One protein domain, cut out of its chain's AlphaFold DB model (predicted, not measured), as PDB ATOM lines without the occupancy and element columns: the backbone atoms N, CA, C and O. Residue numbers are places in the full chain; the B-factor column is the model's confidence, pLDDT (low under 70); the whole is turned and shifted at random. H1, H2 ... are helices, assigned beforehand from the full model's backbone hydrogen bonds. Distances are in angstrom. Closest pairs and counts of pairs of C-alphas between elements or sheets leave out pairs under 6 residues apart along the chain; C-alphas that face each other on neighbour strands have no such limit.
ATOM      1  N   LEU A 441     121.003  -0.224 228.630       89.50
ATOM      2  CA  LEU A 441     121.712  -1.468 228.950       89.50
ATOM      3  C   LEU A 441     120.771  -2.574 229.441       89.50
ATOM      4  O   LEU A 441     121.075  -3.740 229.218       89.50
ATOM      5  N   GLU A 442     119.632  -2.236 230.049       91.31
ATOM      6  CA  GLU A 442     118.664  -3.230 230.532       91.31
ATOM      7  C   GLU A 442     117.912  -3.861 229.352       91.31
ATOM      8  O   GLU A 442     117.864  -5.085 229.232       91.31
ATOM      9  N   LYS A 443     117.444  -3.038 228.401       93.31
ATOM     10  CA  LYS A 443     116.830  -3.509 227.142       93.31
ATOM     11  C   LYS A 443     117.823  -4.228 226.225       93.31
ATOM     12  O   LYS A 443     117.444  -5.126 225.478       93.31
ATOM     13  N   ILE A 444     119.098  -3.843 226.262       92.69
ATOM     14  CA  ILE A 444     120.162  -4.564 225.557       92.69
ATOM     15  C   ILE A 444     120.416  -5.919 226.224       92.69
ATOM     16  O   ILE A 444     120.579  -6.906 225.514       92.69
ATOM     17  N   ASN A 445     120.388  -6.000 227.558       93.62
ATOM     18  CA  ASN A 445     120.581  -7.256 228.272       93.62
ATOM     19  C   ASN A 445     119.482  -8.282 227.973       93.62
ATOM     20  O   ASN A 445     119.794  -9.400 227.570       93.62
ATOM     21  N   THR A 446     118.207  -7.898 228.087       93.94
ATOM     22  CA  THR A 446     117.090  -8.806 227.764       93.94
ATOM     23  C   THR A 446     117.128  -9.262 226.302       93.94
ATOM     24  O   THR A 446     116.777 -10.400 225.997       93.94
ATOM     25  N   LYS A 447     117.648  -8.427 225.391       93.88
ATOM     26  CA  LYS A 447     117.875  -8.819 223.995       93.88
ATOM     27  C   LYS A 447     119.038  -9.805 223.822       93.88
ATOM     28  O   LYS A 447     118.923 -10.727 223.020       93.88
ATOM     29  N   LEU A 448     120.129  -9.669 224.582       93.38
ATOM     30  CA  LEU A 448     121.217 -10.663 224.620       93.38
ATOM     31  C   LEU A 448     120.730 -12.013 225.177       93.38
ATOM     32  O   LEU A 448     121.104 -13.061 224.654       93.38
ATOM     33  N   GLU A 449     119.837 -11.996 226.168       93.75
ATOM     34  CA  GLU A 449     119.178 -13.199 226.697       93.75
ATOM     35  C   GLU A 449     118.302 -13.876 225.637       93.75
ATOM     36  O   GLU A 449     118.431 -15.081 225.415       93.75
ATOM     37  N   GLN A 450     117.487 -13.105 224.911       93.50
ATOM     38  CA  GLN A 450     116.701 -13.604 223.775       93.50
ATOM     39  C   GLN A 450     117.578 -14.205 222.663       93.50
ATOM     40  O   GLN A 450     117.215 -15.238 222.108       93.50
ATOM     41  N   ILE A 451     118.742 -13.622 222.361       91.94
ATOM     42  CA  ILE A 451     119.701 -14.153 221.371       91.94
ATOM     43  C   ILE A 451     120.280 -15.505 221.821       91.94
ATOM     44  O   ILE A 451     120.366 -16.448 221.030       91.94
ATOM     45  N   VAL A 452     120.649 -15.634 223.101       93.75
ATOM     46  CA  VAL A 452     121.201 -16.882 223.653       93.75
ATOM     47  C   VAL A 452     120.150 -17.992 223.702       93.75
ATOM     48  O   VAL A 452     120.458 -19.115 223.290       93.75
ATOM     49  N   LEU A 453     118.933 -17.680 224.158       93.88
ATOM     50  CA  LEU A 453     117.816 -18.626 224.273       93.88
ATOM     51  C   LEU A 453     117.229 -19.012 222.907       93.88
ATOM     52  O   LEU A 453     117.023 -20.192 222.647       93.88
ATOM     53  N   GLY A 454     116.998 -18.033 222.030       91.06
ATOM     54  CA  GLY A 454     116.394 -18.215 220.706       91.06
ATOM     55  C   GLY A 454     117.342 -18.738 219.625       91.06
ATOM     56  O   GLY A 454     116.920 -18.904 218.487       91.06
ATOM     57  N   GLY A 455     118.617 -18.985 219.946       87.56
ATOM     58  CA  GLY A 455     119.564 -19.598 219.009       87.56
ATOM     59  C   GLY A 455     120.061 -18.685 217.884       87.56
ATOM     60  O   GLY A 455     120.607 -19.191 216.912       87.56
ATOM     61  N   VAL A 456     119.890 -17.364 217.991       88.25
ATOM     62  CA  VAL A 456     120.213 -16.422 216.905       88.25
ATOM     63  C   VAL A 456     121.731 -16.313 216.718       88.25
ATOM     64  O   VAL A 456     122.440 -15.895 217.635       88.25
ATOM     65  N   ASP A 457     122.231 -16.669 215.529       87.38
ATOM     66  CA  ASP A 457     123.674 -16.743 215.256       87.38
ATOM     67  C   ASP A 457     124.365 -15.378 215.112       87.38
ATOM     68  O   ASP A 457     125.524 -15.238 215.501       87.38
ATOM     69  N   MET A 458     123.679 -14.355 214.595       88.31
ATOM     70  CA  MET A 458     124.219 -12.994 214.479       88.31
ATOM     71  C   MET A 458     123.155 -11.946 214.792       88.31
ATOM     72  O   MET A 458     122.021 -12.038 214.323       88.31
ATOM     73  N   PHE A 459     123.531 -10.911 215.543       89.62
ATOM     74  CA  PHE A 459     122.668  -9.776 215.841       89.62
ATOM     75  C   PHE A 459     123.425  -8.440 215.819       89.62
ATOM     76  O   PHE A 459     124.488  -8.286 216.428       89.62
ATOM     77  N   SER A 460     122.848  -7.435 215.161       90.50
ATOM     78  CA  SER A 460     123.368  -6.066 215.097       90.50
ATOM     79  C   SER A 460     122.506  -5.100 215.919       90.50
ATOM     80  O   SER A 460     121.290  -5.006 215.761       90.50
ATOM     81  N   PHE A 461     123.147  -4.347 216.814       89.19
ATOM     82  CA  PHE A 461     122.499  -3.235 217.513       89.19
ATOM     83  C   PHE A 461     122.500  -1.975 216.635       89.19
ATOM     84  O   PHE A 461     123.321  -1.842 215.726       89.19
ATOM     85  N   GLN A 462     121.598  -1.033 216.926       89.06
ATOM     86  CA  GLN A 462     121.586   0.277 216.268       89.06
ATOM     87  C   GLN A 462     122.933   1.011 216.455       89.06
ATOM     88  O   GLN A 462     123.572   0.843 217.502       89.06
ATOM     89  N   PRO A 463     123.365   1.844 215.486       88.38
ATOM     90  CA  PRO A 463     124.591   2.630 215.603       88.38
ATOM     91  C   PRO A 463     124.617   3.480 216.879       88.38
ATOM     92  O   PRO A 463     123.725   4.284 217.133       88.38
ATOM     93  N   MET A 464     125.667   3.311 217.683       88.50
ATOM     94  CA  MET A 464     125.833   3.965 218.984       88.50
ATOM     95  C   MET A 464     127.287   4.416 219.189       88.50
ATOM     96  O   MET A 464     128.186   4.022 218.445       88.50
ATOM     97  N   GLN A 465     127.548   5.282 220.176       87.12
ATOM     98  CA  GLN A 465     128.896   5.833 220.364       87.12
ATOM     99  C   GLN A 465     129.873   4.766 220.872       87.12
ATOM    100  O   GLN A 465     129.510   3.912 221.673       87.12
ATOM    101  N   SER A 466     131.153   4.866 220.503       87.12
ATOM    102  CA  SER A 466     132.191   3.873 220.842       87.12
ATOM    103  C   SER A 466     132.302   3.537 222.342       87.12
ATOM    104  O   SER A 466     132.575   2.394 222.718       87.12
ATOM    105  N   ARG A 467     132.050   4.515 223.221       86.56
ATOM    106  CA  ARG A 467     132.009   4.344 224.690       86.56
ATOM    107  C   ARG A 467     130.840   3.485 225.169       86.56
ATOM    108  O   ARG A 467     130.937   2.837 226.209       86.56
ATOM    109  N   ASP A 468     129.760   3.501 224.408       88.62
ATOM    110  CA  ASP A 468     128.506   2.823 224.689       88.62
ATOM    111  C   ASP A 468     128.582   1.411 224.066       88.62
ATOM    112  O   ASP A 468     128.354   0.428 224.771       88.62
ATOM    113  N   CYS A 469     129.165   1.269 222.861       88.06
ATOM    114  CA  CYS A 469     129.628  -0.021 222.315       88.06
ATOM    115  C   CYS A 469     130.542  -0.781 223.295       88.06
ATOM    116  O   CYS A 469     130.470  -2.001 223.408       88.06
ATOM    117  N   SER A 470     131.402  -0.068 224.032       88.69
ATOM    118  CA  SER A 470     132.318  -0.653 225.031       88.69
ATOM    119  C   SER A 470     131.609  -1.122 226.315       88.69
ATOM    120  O   SER A 470     132.192  -1.843 227.126       88.69
ATOM    121  N   GLN A 471     130.356  -0.715 226.527       89.31
ATOM    122  CA  GLN A 471     129.488  -1.245 227.581       89.31
ATOM    123  C   GLN A 471     128.728  -2.468 227.053       89.31
ATOM    124  O   GLN A 471     128.800  -3.525 227.677       89.31
ATOM    125  N   VAL A 472     128.154  -2.388 225.846       91.00
ATOM    126  CA  VAL A 472     127.500  -3.530 225.172       91.00
ATOM    127  C   VAL A 472     128.456  -4.709 224.965       91.00
ATOM    128  O   VAL A 472     128.087  -5.842 225.245       91.00
ATOM    129  N   ARG A 473     129.717  -4.469 224.579       90.75
ATOM    130  CA  ARG A 473     130.752  -5.514 224.463       90.75
ATOM    131  C   ARG A 473     131.030  -6.221 225.797       90.75
ATOM    132  O   ARG A 473     131.274  -7.423 225.805       90.75
ATOM    133  N   ARG A 474     130.969  -5.503 226.926       91.50
ATOM    134  CA  ARG A 474     131.150  -6.099 228.263       91.50
ATOM    135  C   ARG A 474     129.923  -6.898 228.712       91.50
ATOM    136  O   ARG A 474     130.109  -7.943 229.324       91.50
ATOM    137  N   LEU A 475     128.708  -6.479 228.341       92.38
ATOM    138  CA  LEU A 475     127.506  -7.309 228.497       92.38
ATOM    139  C   LEU A 475     127.581  -8.567 227.618       92.38
ATOM    140  O   LEU A 475     127.453  -9.674 228.119       92.38
ATOM    141  N   ALA A 476     127.877  -8.443 226.323       93.69
ATOM    142  CA  ALA A 476     127.970  -9.584 225.408       93.69
ATOM    143  C   ALA A 476     129.011 -10.635 225.859       93.69
ATOM    144  O   ALA A 476     128.771 -11.837 225.738       93.69
ATOM    145  N   ALA A 477     130.130 -10.198 226.448       92.56
ATOM    146  CA  ALA A 477     131.151 -11.084 227.009       92.56
ATOM    147  C   ALA A 477     130.654 -11.945 228.192       92.56
ATOM    148  O   ALA A 477     131.102 -13.081 228.333       92.56
ATOM    149  N   ILE A 478     129.703 -11.454 229.001       94.44
ATOM    150  CA  ILE A 478     129.068 -12.207 230.104       94.44
ATOM    151  C   ILE A 478     128.281 -13.417 229.571       94.44
ATOM    152  O   ILE A 478     128.350 -14.503 230.142       94.44
ATOM    153  N   TYR A 479     127.623 -13.257 228.422       94.38
ATOM    154  CA  TYR A 479     126.924 -14.321 227.683       94.38
ATOM    155  C   TYR A 479     127.851 -15.130 226.754       94.38
ATOM    156  O   TYR A 479     127.400 -16.028 226.039       94.38
ATOM    157  N   ARG A 480     129.158 -14.818 226.752       92.56
ATOM    158  CA  ARG A 480     130.208 -15.421 225.904       92.56
ATOM    159  C   ARG A 480     129.944 -15.283 224.394       92.56
ATOM    160  O   ARG A 480     130.382 -16.108 223.589       92.56
ATOM    161  N   LEU A 481     129.245 -14.211 224.017       91.81
ATOM    162  CA  LEU A 481     128.987 -13.812 222.634       91.81
ATOM    163  C   LEU A 481     130.196 -13.053 222.062       91.81
ATOM    164  O   LEU A 481     130.756 -12.153 222.703       91.81
ATOM    165  N   ARG A 482     130.589 -13.379 220.827       88.12
ATOM    166  CA  ARG A 482     131.674 -12.698 220.108       88.12
ATOM    167  C   ARG A 482     131.176 -11.316 219.692       88.12
ATOM    168  O   ARG A 482     130.184 -11.199 218.992       88.12
ATOM    169  N   SER A 483     131.826 -10.257 220.168       86.94
ATOM    170  CA  SER A 483     131.277  -8.892 220.128       86.94
ATOM    171  C   SER A 483     132.208  -7.914 219.402       86.94
ATOM    172  O   SER A 483     132.941  -7.131 220.013       86.94
ATOM    173  N   GLY A 484     132.186  -7.985 218.069       76.25
ATOM    174  CA  GLY A 484     132.941  -7.124 217.154       76.25
ATOM    175  C   GLY A 484     132.234  -5.787 216.913       76.25
ATOM    176  O   GLY A 484     132.092  -4.982 217.837       76.25
ATOM    177  N   CYS A 485     131.812  -5.555 215.667       64.62
ATOM    178  CA  CYS A 485     130.812  -4.538 215.301       64.62
ATOM    179  C   CYS A 485     129.375  -5.080 215.416       64.62
ATOM    180  O   CYS A 485     128.438  -4.311 215.600       64.62
ATOM    181  N   GLN A 486     129.225  -6.403 215.336       84.75
ATOM    182  CA  GLN A 486     128.000  -7.156 215.593       84.75
ATOM    183  C   GLN A 486     128.229  -8.092 216.793       84.75
ATOM    184  O   GLN A 486     129.358  -8.216 217.286       84.75
ATOM    185  N   VAL A 487     127.160  -8.710 217.287       88.56
ATOM    186  CA  VAL A 487     127.197  -9.705 218.360       88.56
ATOM    187  C   VAL A 487     126.824 -11.063 217.776       88.56
ATOM    188  O   VAL A 487     125.720 -11.251 217.278       88.56
ATOM    189  N   GLU A 488     127.767 -11.993 217.820       89.94
ATOM    190  CA  GLU A 488     127.717 -13.291 217.151       89.94
ATOM    191  C   GLU A 488     127.712 -14.430 218.183       89.94
ATOM    192  O   GLU A 488     128.377 -14.360 219.230       89.94
ATOM    193  N   ARG A 489     126.985 -15.503 217.873       89.75
ATOM    194  CA  ARG A 489     126.957 -16.736 218.658       89.75
ATOM    195  C   ARG A 489     128.295 -17.471 218.543       89.75
ATOM    196  O   ARG A 489     129.034 -17.341 217.571       89.75
ATOM    197  N   THR A 490     128.643 -18.231 219.576       87.88
ATOM    198  CA  THR A 490     129.884 -19.017 219.633       87.88
ATOM    199  C   THR A 490     129.586 -20.400 220.195       87.88
ATOM    200  O   THR A 490     128.586 -20.595 220.883       87.88
ATOM    201  N   GLN A 491     130.499 -21.356 220.006       87.12
ATOM    202  CA  GLN A 491     130.417 -22.687 220.631       87.12
ATOM    203  C   GLN A 491     130.429 -22.651 222.176       87.12
ATOM    204  O   GLN A 491     130.325 -23.692 222.823       87.12
ATOM    205  N   HIS A 492     130.604 -21.476 222.786       88.62
ATOM    206  CA  HIS A 492     130.679 -21.288 224.232       88.62
ATOM    207  C   HIS A 492     129.579 -20.372 224.786       88.62
ATOM    208  O   HIS A 492     129.593 -20.116 225.990       88.62
ATOM    209  N   THR A 493     128.638 -19.884 223.964       92.56
ATOM    210  CA  THR A 493     127.535 -19.034 224.444       92.56
ATOM    211  C   THR A 493     126.640 -19.774 225.419       92.56
ATOM    212  O   THR A 493     126.144 -20.859 225.113       92.56
ATOM    213  N   CYS A 494     126.389 -19.161 226.569       91.00
ATOM    214  CA  CYS A 494     125.509 -19.697 227.595       91.00
ATOM    215  C   CYS A 494     124.858 -18.561 228.387       91.00
ATOM    216  O   CYS A 494     125.286 -17.409 228.316       91.00
ATOM    217  N   MET A 495     123.839 -18.893 229.179       94.19
ATOM    218  CA  MET A 495     123.310 -17.960 230.175       94.19
ATOM    219  C   MET A 495     124.371 -17.656 231.256       94.19
ATOM    220  O   MET A 495     125.265 -18.482 231.475       94.19
ATOM    221  N   PRO A 496     124.295 -16.505 231.951       92.62
ATOM    222  CA  PRO A 496     125.336 -16.079 232.881       92.62
ATOM    223  C   PRO A 496     125.436 -17.006 234.097       92.62
ATOM    224  O   PRO A 496     124.424 -17.320 234.738       92.62
ATOM    225  N   SER A 497     126.662 -17.401 234.453       91.94
ATOM    226  CA  SER A 497     126.940 -18.106 235.710       91.94
ATOM    227  C   SER A 497     126.644 -17.213 236.921       91.94
ATOM    228  O   SER A 497     126.518 -15.999 236.792       91.94
ATOM    229  N   THR A 498     126.577 -17.775 238.129       89.62
ATOM    230  CA  THR A 498     126.276 -17.016 239.361       89.62
ATOM    231  C   THR A 498     127.241 -15.848 239.607       89.62
ATOM    232  O   THR A 498     126.807 -14.777 240.015       89.62
ATOM    233  N   ASN A 499     128.530 -16.012 239.287       91.19
ATOM    234  CA  ASN A 499     129.527 -14.933 239.323       91.19
ATOM    235  C   ASN A 499     129.292 -13.900 238.203       91.19
ATOM    236  O   ASN A 499     129.324 -12.692 238.433       91.19
ATOM    237  N   ASP A 500     128.971 -14.370 236.997       91.81
ATOM    238  CA  ASP A 500     128.718 -13.505 235.845       91.81
ATOM    239  C   ASP A 500     127.424 -12.680 236.013       91.81
ATOM    240  O   ASP A 500     127.351 -11.560 235.514       91.81
ATOM    241  N   LYS A 501     126.449 -13.155 236.808       89.56
ATOM    242  CA  LYS A 501     125.275 -12.373 237.242       89.56
ATOM    243  C   LYS A 501     125.642 -11.199 238.158       89.56
ATOM    244  O   LYS A 501     125.100 -10.116 237.975       89.56
ATOM    245  N   LEU A 502     126.597 -11.364 239.078       88.62
ATOM    246  CA  LEU A 502     127.096 -10.249 239.902       88.62
ATOM    247  C   LEU A 502     127.836  -9.210 239.043       88.62
ATOM    248  O   LEU A 502     127.689  -8.007 239.244       88.62
ATOM    249  N   ARG A 503     128.592  -9.663 238.037       89.44
ATOM    250  CA  ARG A 503     129.244  -8.782 237.050       89.44
ATOM    251  C   ARG A 503     128.230  -8.049 236.169       89.44
ATOM    252  O   ARG A 503     128.442  -6.886 235.833       89.44
ATOM    253  N   LEU A 504     127.129  -8.711 235.821       90.06
ATOM    254  CA  LEU A 504     126.014  -8.116 235.093       90.06
ATOM    255  C   LEU A 504     125.341  -7.020 235.929       90.06
ATOM    256  O   LEU A 504     125.221  -5.889 235.465       90.06
ATOM    257  N   GLU A 505     125.002  -7.313 237.184       88.00
ATOM    258  CA  GLU A 505     124.456  -6.341 238.138       88.00
ATOM    259  C   GLU A 505     125.398  -5.135 238.328       88.00
ATOM    260  O   GLU A 505     124.958  -3.986 238.291       88.00
ATOM    261  N   GLN A 506     126.713  -5.365 238.425       86.81
ATOM    262  CA  GLN A 506     127.718  -4.296 238.486       86.81
ATOM    263  C   GLN A 506     127.771  -3.434 237.211       86.81
ATOM    264  O   GLN A 506     128.009  -2.228 237.312       86.81
ATOM    265  N   LEU A 507     127.531  -4.000 236.022       85.81
ATOM    266  CA  LEU A 507     127.476  -3.246 234.761       85.81
ATOM    267  C   LEU A 507     126.162  -2.472 234.577       85.81
ATOM    268  O   LEU A 507     126.202  -1.362 234.044       85.81
ATOM    269  N   LEU A 508     125.029  -3.022 235.022       85.19
ATOM    270  CA  LEU A 508     123.715  -2.369 234.958       85.19
ATOM    271  C   LEU A 508     123.571  -1.270 236.028       85.19
ATOM    272  O   LEU A 508     123.158  -0.150 235.724       85.19
ATOM    273  N   GLY A 509     123.959  -1.567 237.273       71.75
ATOM    274  CA  GLY A 509     123.843  -0.668 238.426       71.75
ATOM    275  C   GLY A 509     125.021   0.296 238.623       71.75
ATOM    276  O   GLY A 509     124.860   1.329 239.272       71.75
ATOM    277  N   ALA A 510     126.205  -0.005 238.074       56.22
ATOM    278  CA  ALA A 510     127.386   0.876 238.029       56.22
ATOM    279  C   ALA A 510     127.818   1.521 239.378       56.22
ATOM    280  O   ALA A 510     128.423   2.600 239.391       56.22
TER     281      ALA A 510
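What this domain is: This is residues 441 to 510 of the 732 residues of an uncharacterized protein of Carpinus fangiana (UniProt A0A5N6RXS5). Three short helices, H1, H2 and H3, lie with their centres in a triangle; H1 and H2 run the same way and H3 runs back opposite to both. Two long loops, residues 454 to 465 and residues 479 to 497, reach over the side of H1 and H2 away from H3; a short antiparallel pairing of residues 458 to 459 with residues 487 to 488 ties the two loops together, and another, of residues 482 to 483 with residues 487 to 488, folds the second loop back on itself. The printed part has 70 residues, with three named helices in the order H1, H2, H3 and no named strand; its class is all helix. It is compact, with a radius of gyration of the C-alphas of 11.1 A and spans of 29 by 28 by 17 A.

Where its parts are: H1 is residues 441 to 453, 18.2 A from first to last C-alpha, beginning at C-alpha 441 (121.712, -1.468, 228.950). H2 is residues 466 to 478, 18.8 A long, beginning at C-alpha 466 (132.191, 3.873, 220.842). H3 is residues 498 to 509, 16.6 A long, ending at C-alpha 509 (123.843, -0.668, 238.426).

How they stand to each other: H1 and H2 touch, H2 with residues 471 to 476 alone; their closest C-alphas, of Leu 448 and Ala 476, are 6.9 A apart. They run the same way at a steep tilt of 40 degrees. H2 and H3 touch and form a helical hairpin, opposite ways at a shallow tilt of 22 degrees; their closest C-alphas, of Ile 478 and Asp 500, are 5.9 A apart. H1 and H3 are close but not clearly touching, opposite ways at a shallow tilt of 32 degrees; their closest C-alphas, of Leu 441 and Leu 508, are 6.4 A apart. Residues 487 to 488 pair antiparallel with residues 458 to 459 and with residues 482 to 483. Every O i to N i+4 pair is within hydrogen-bond range in H1, against 6 of 9 in H2 and 7 of 8 in H3.

The domain as a whole: The two C-alphas farthest apart, of Pro 463 and Thr 498, are 30.9 A apart. The printed part has no cut. Both links are long, with 12 residues between H1 and H2 and 19 between H2 and H3. The mean pLDDT of the printed part is 88.9; residues 485 and 510 are under 70.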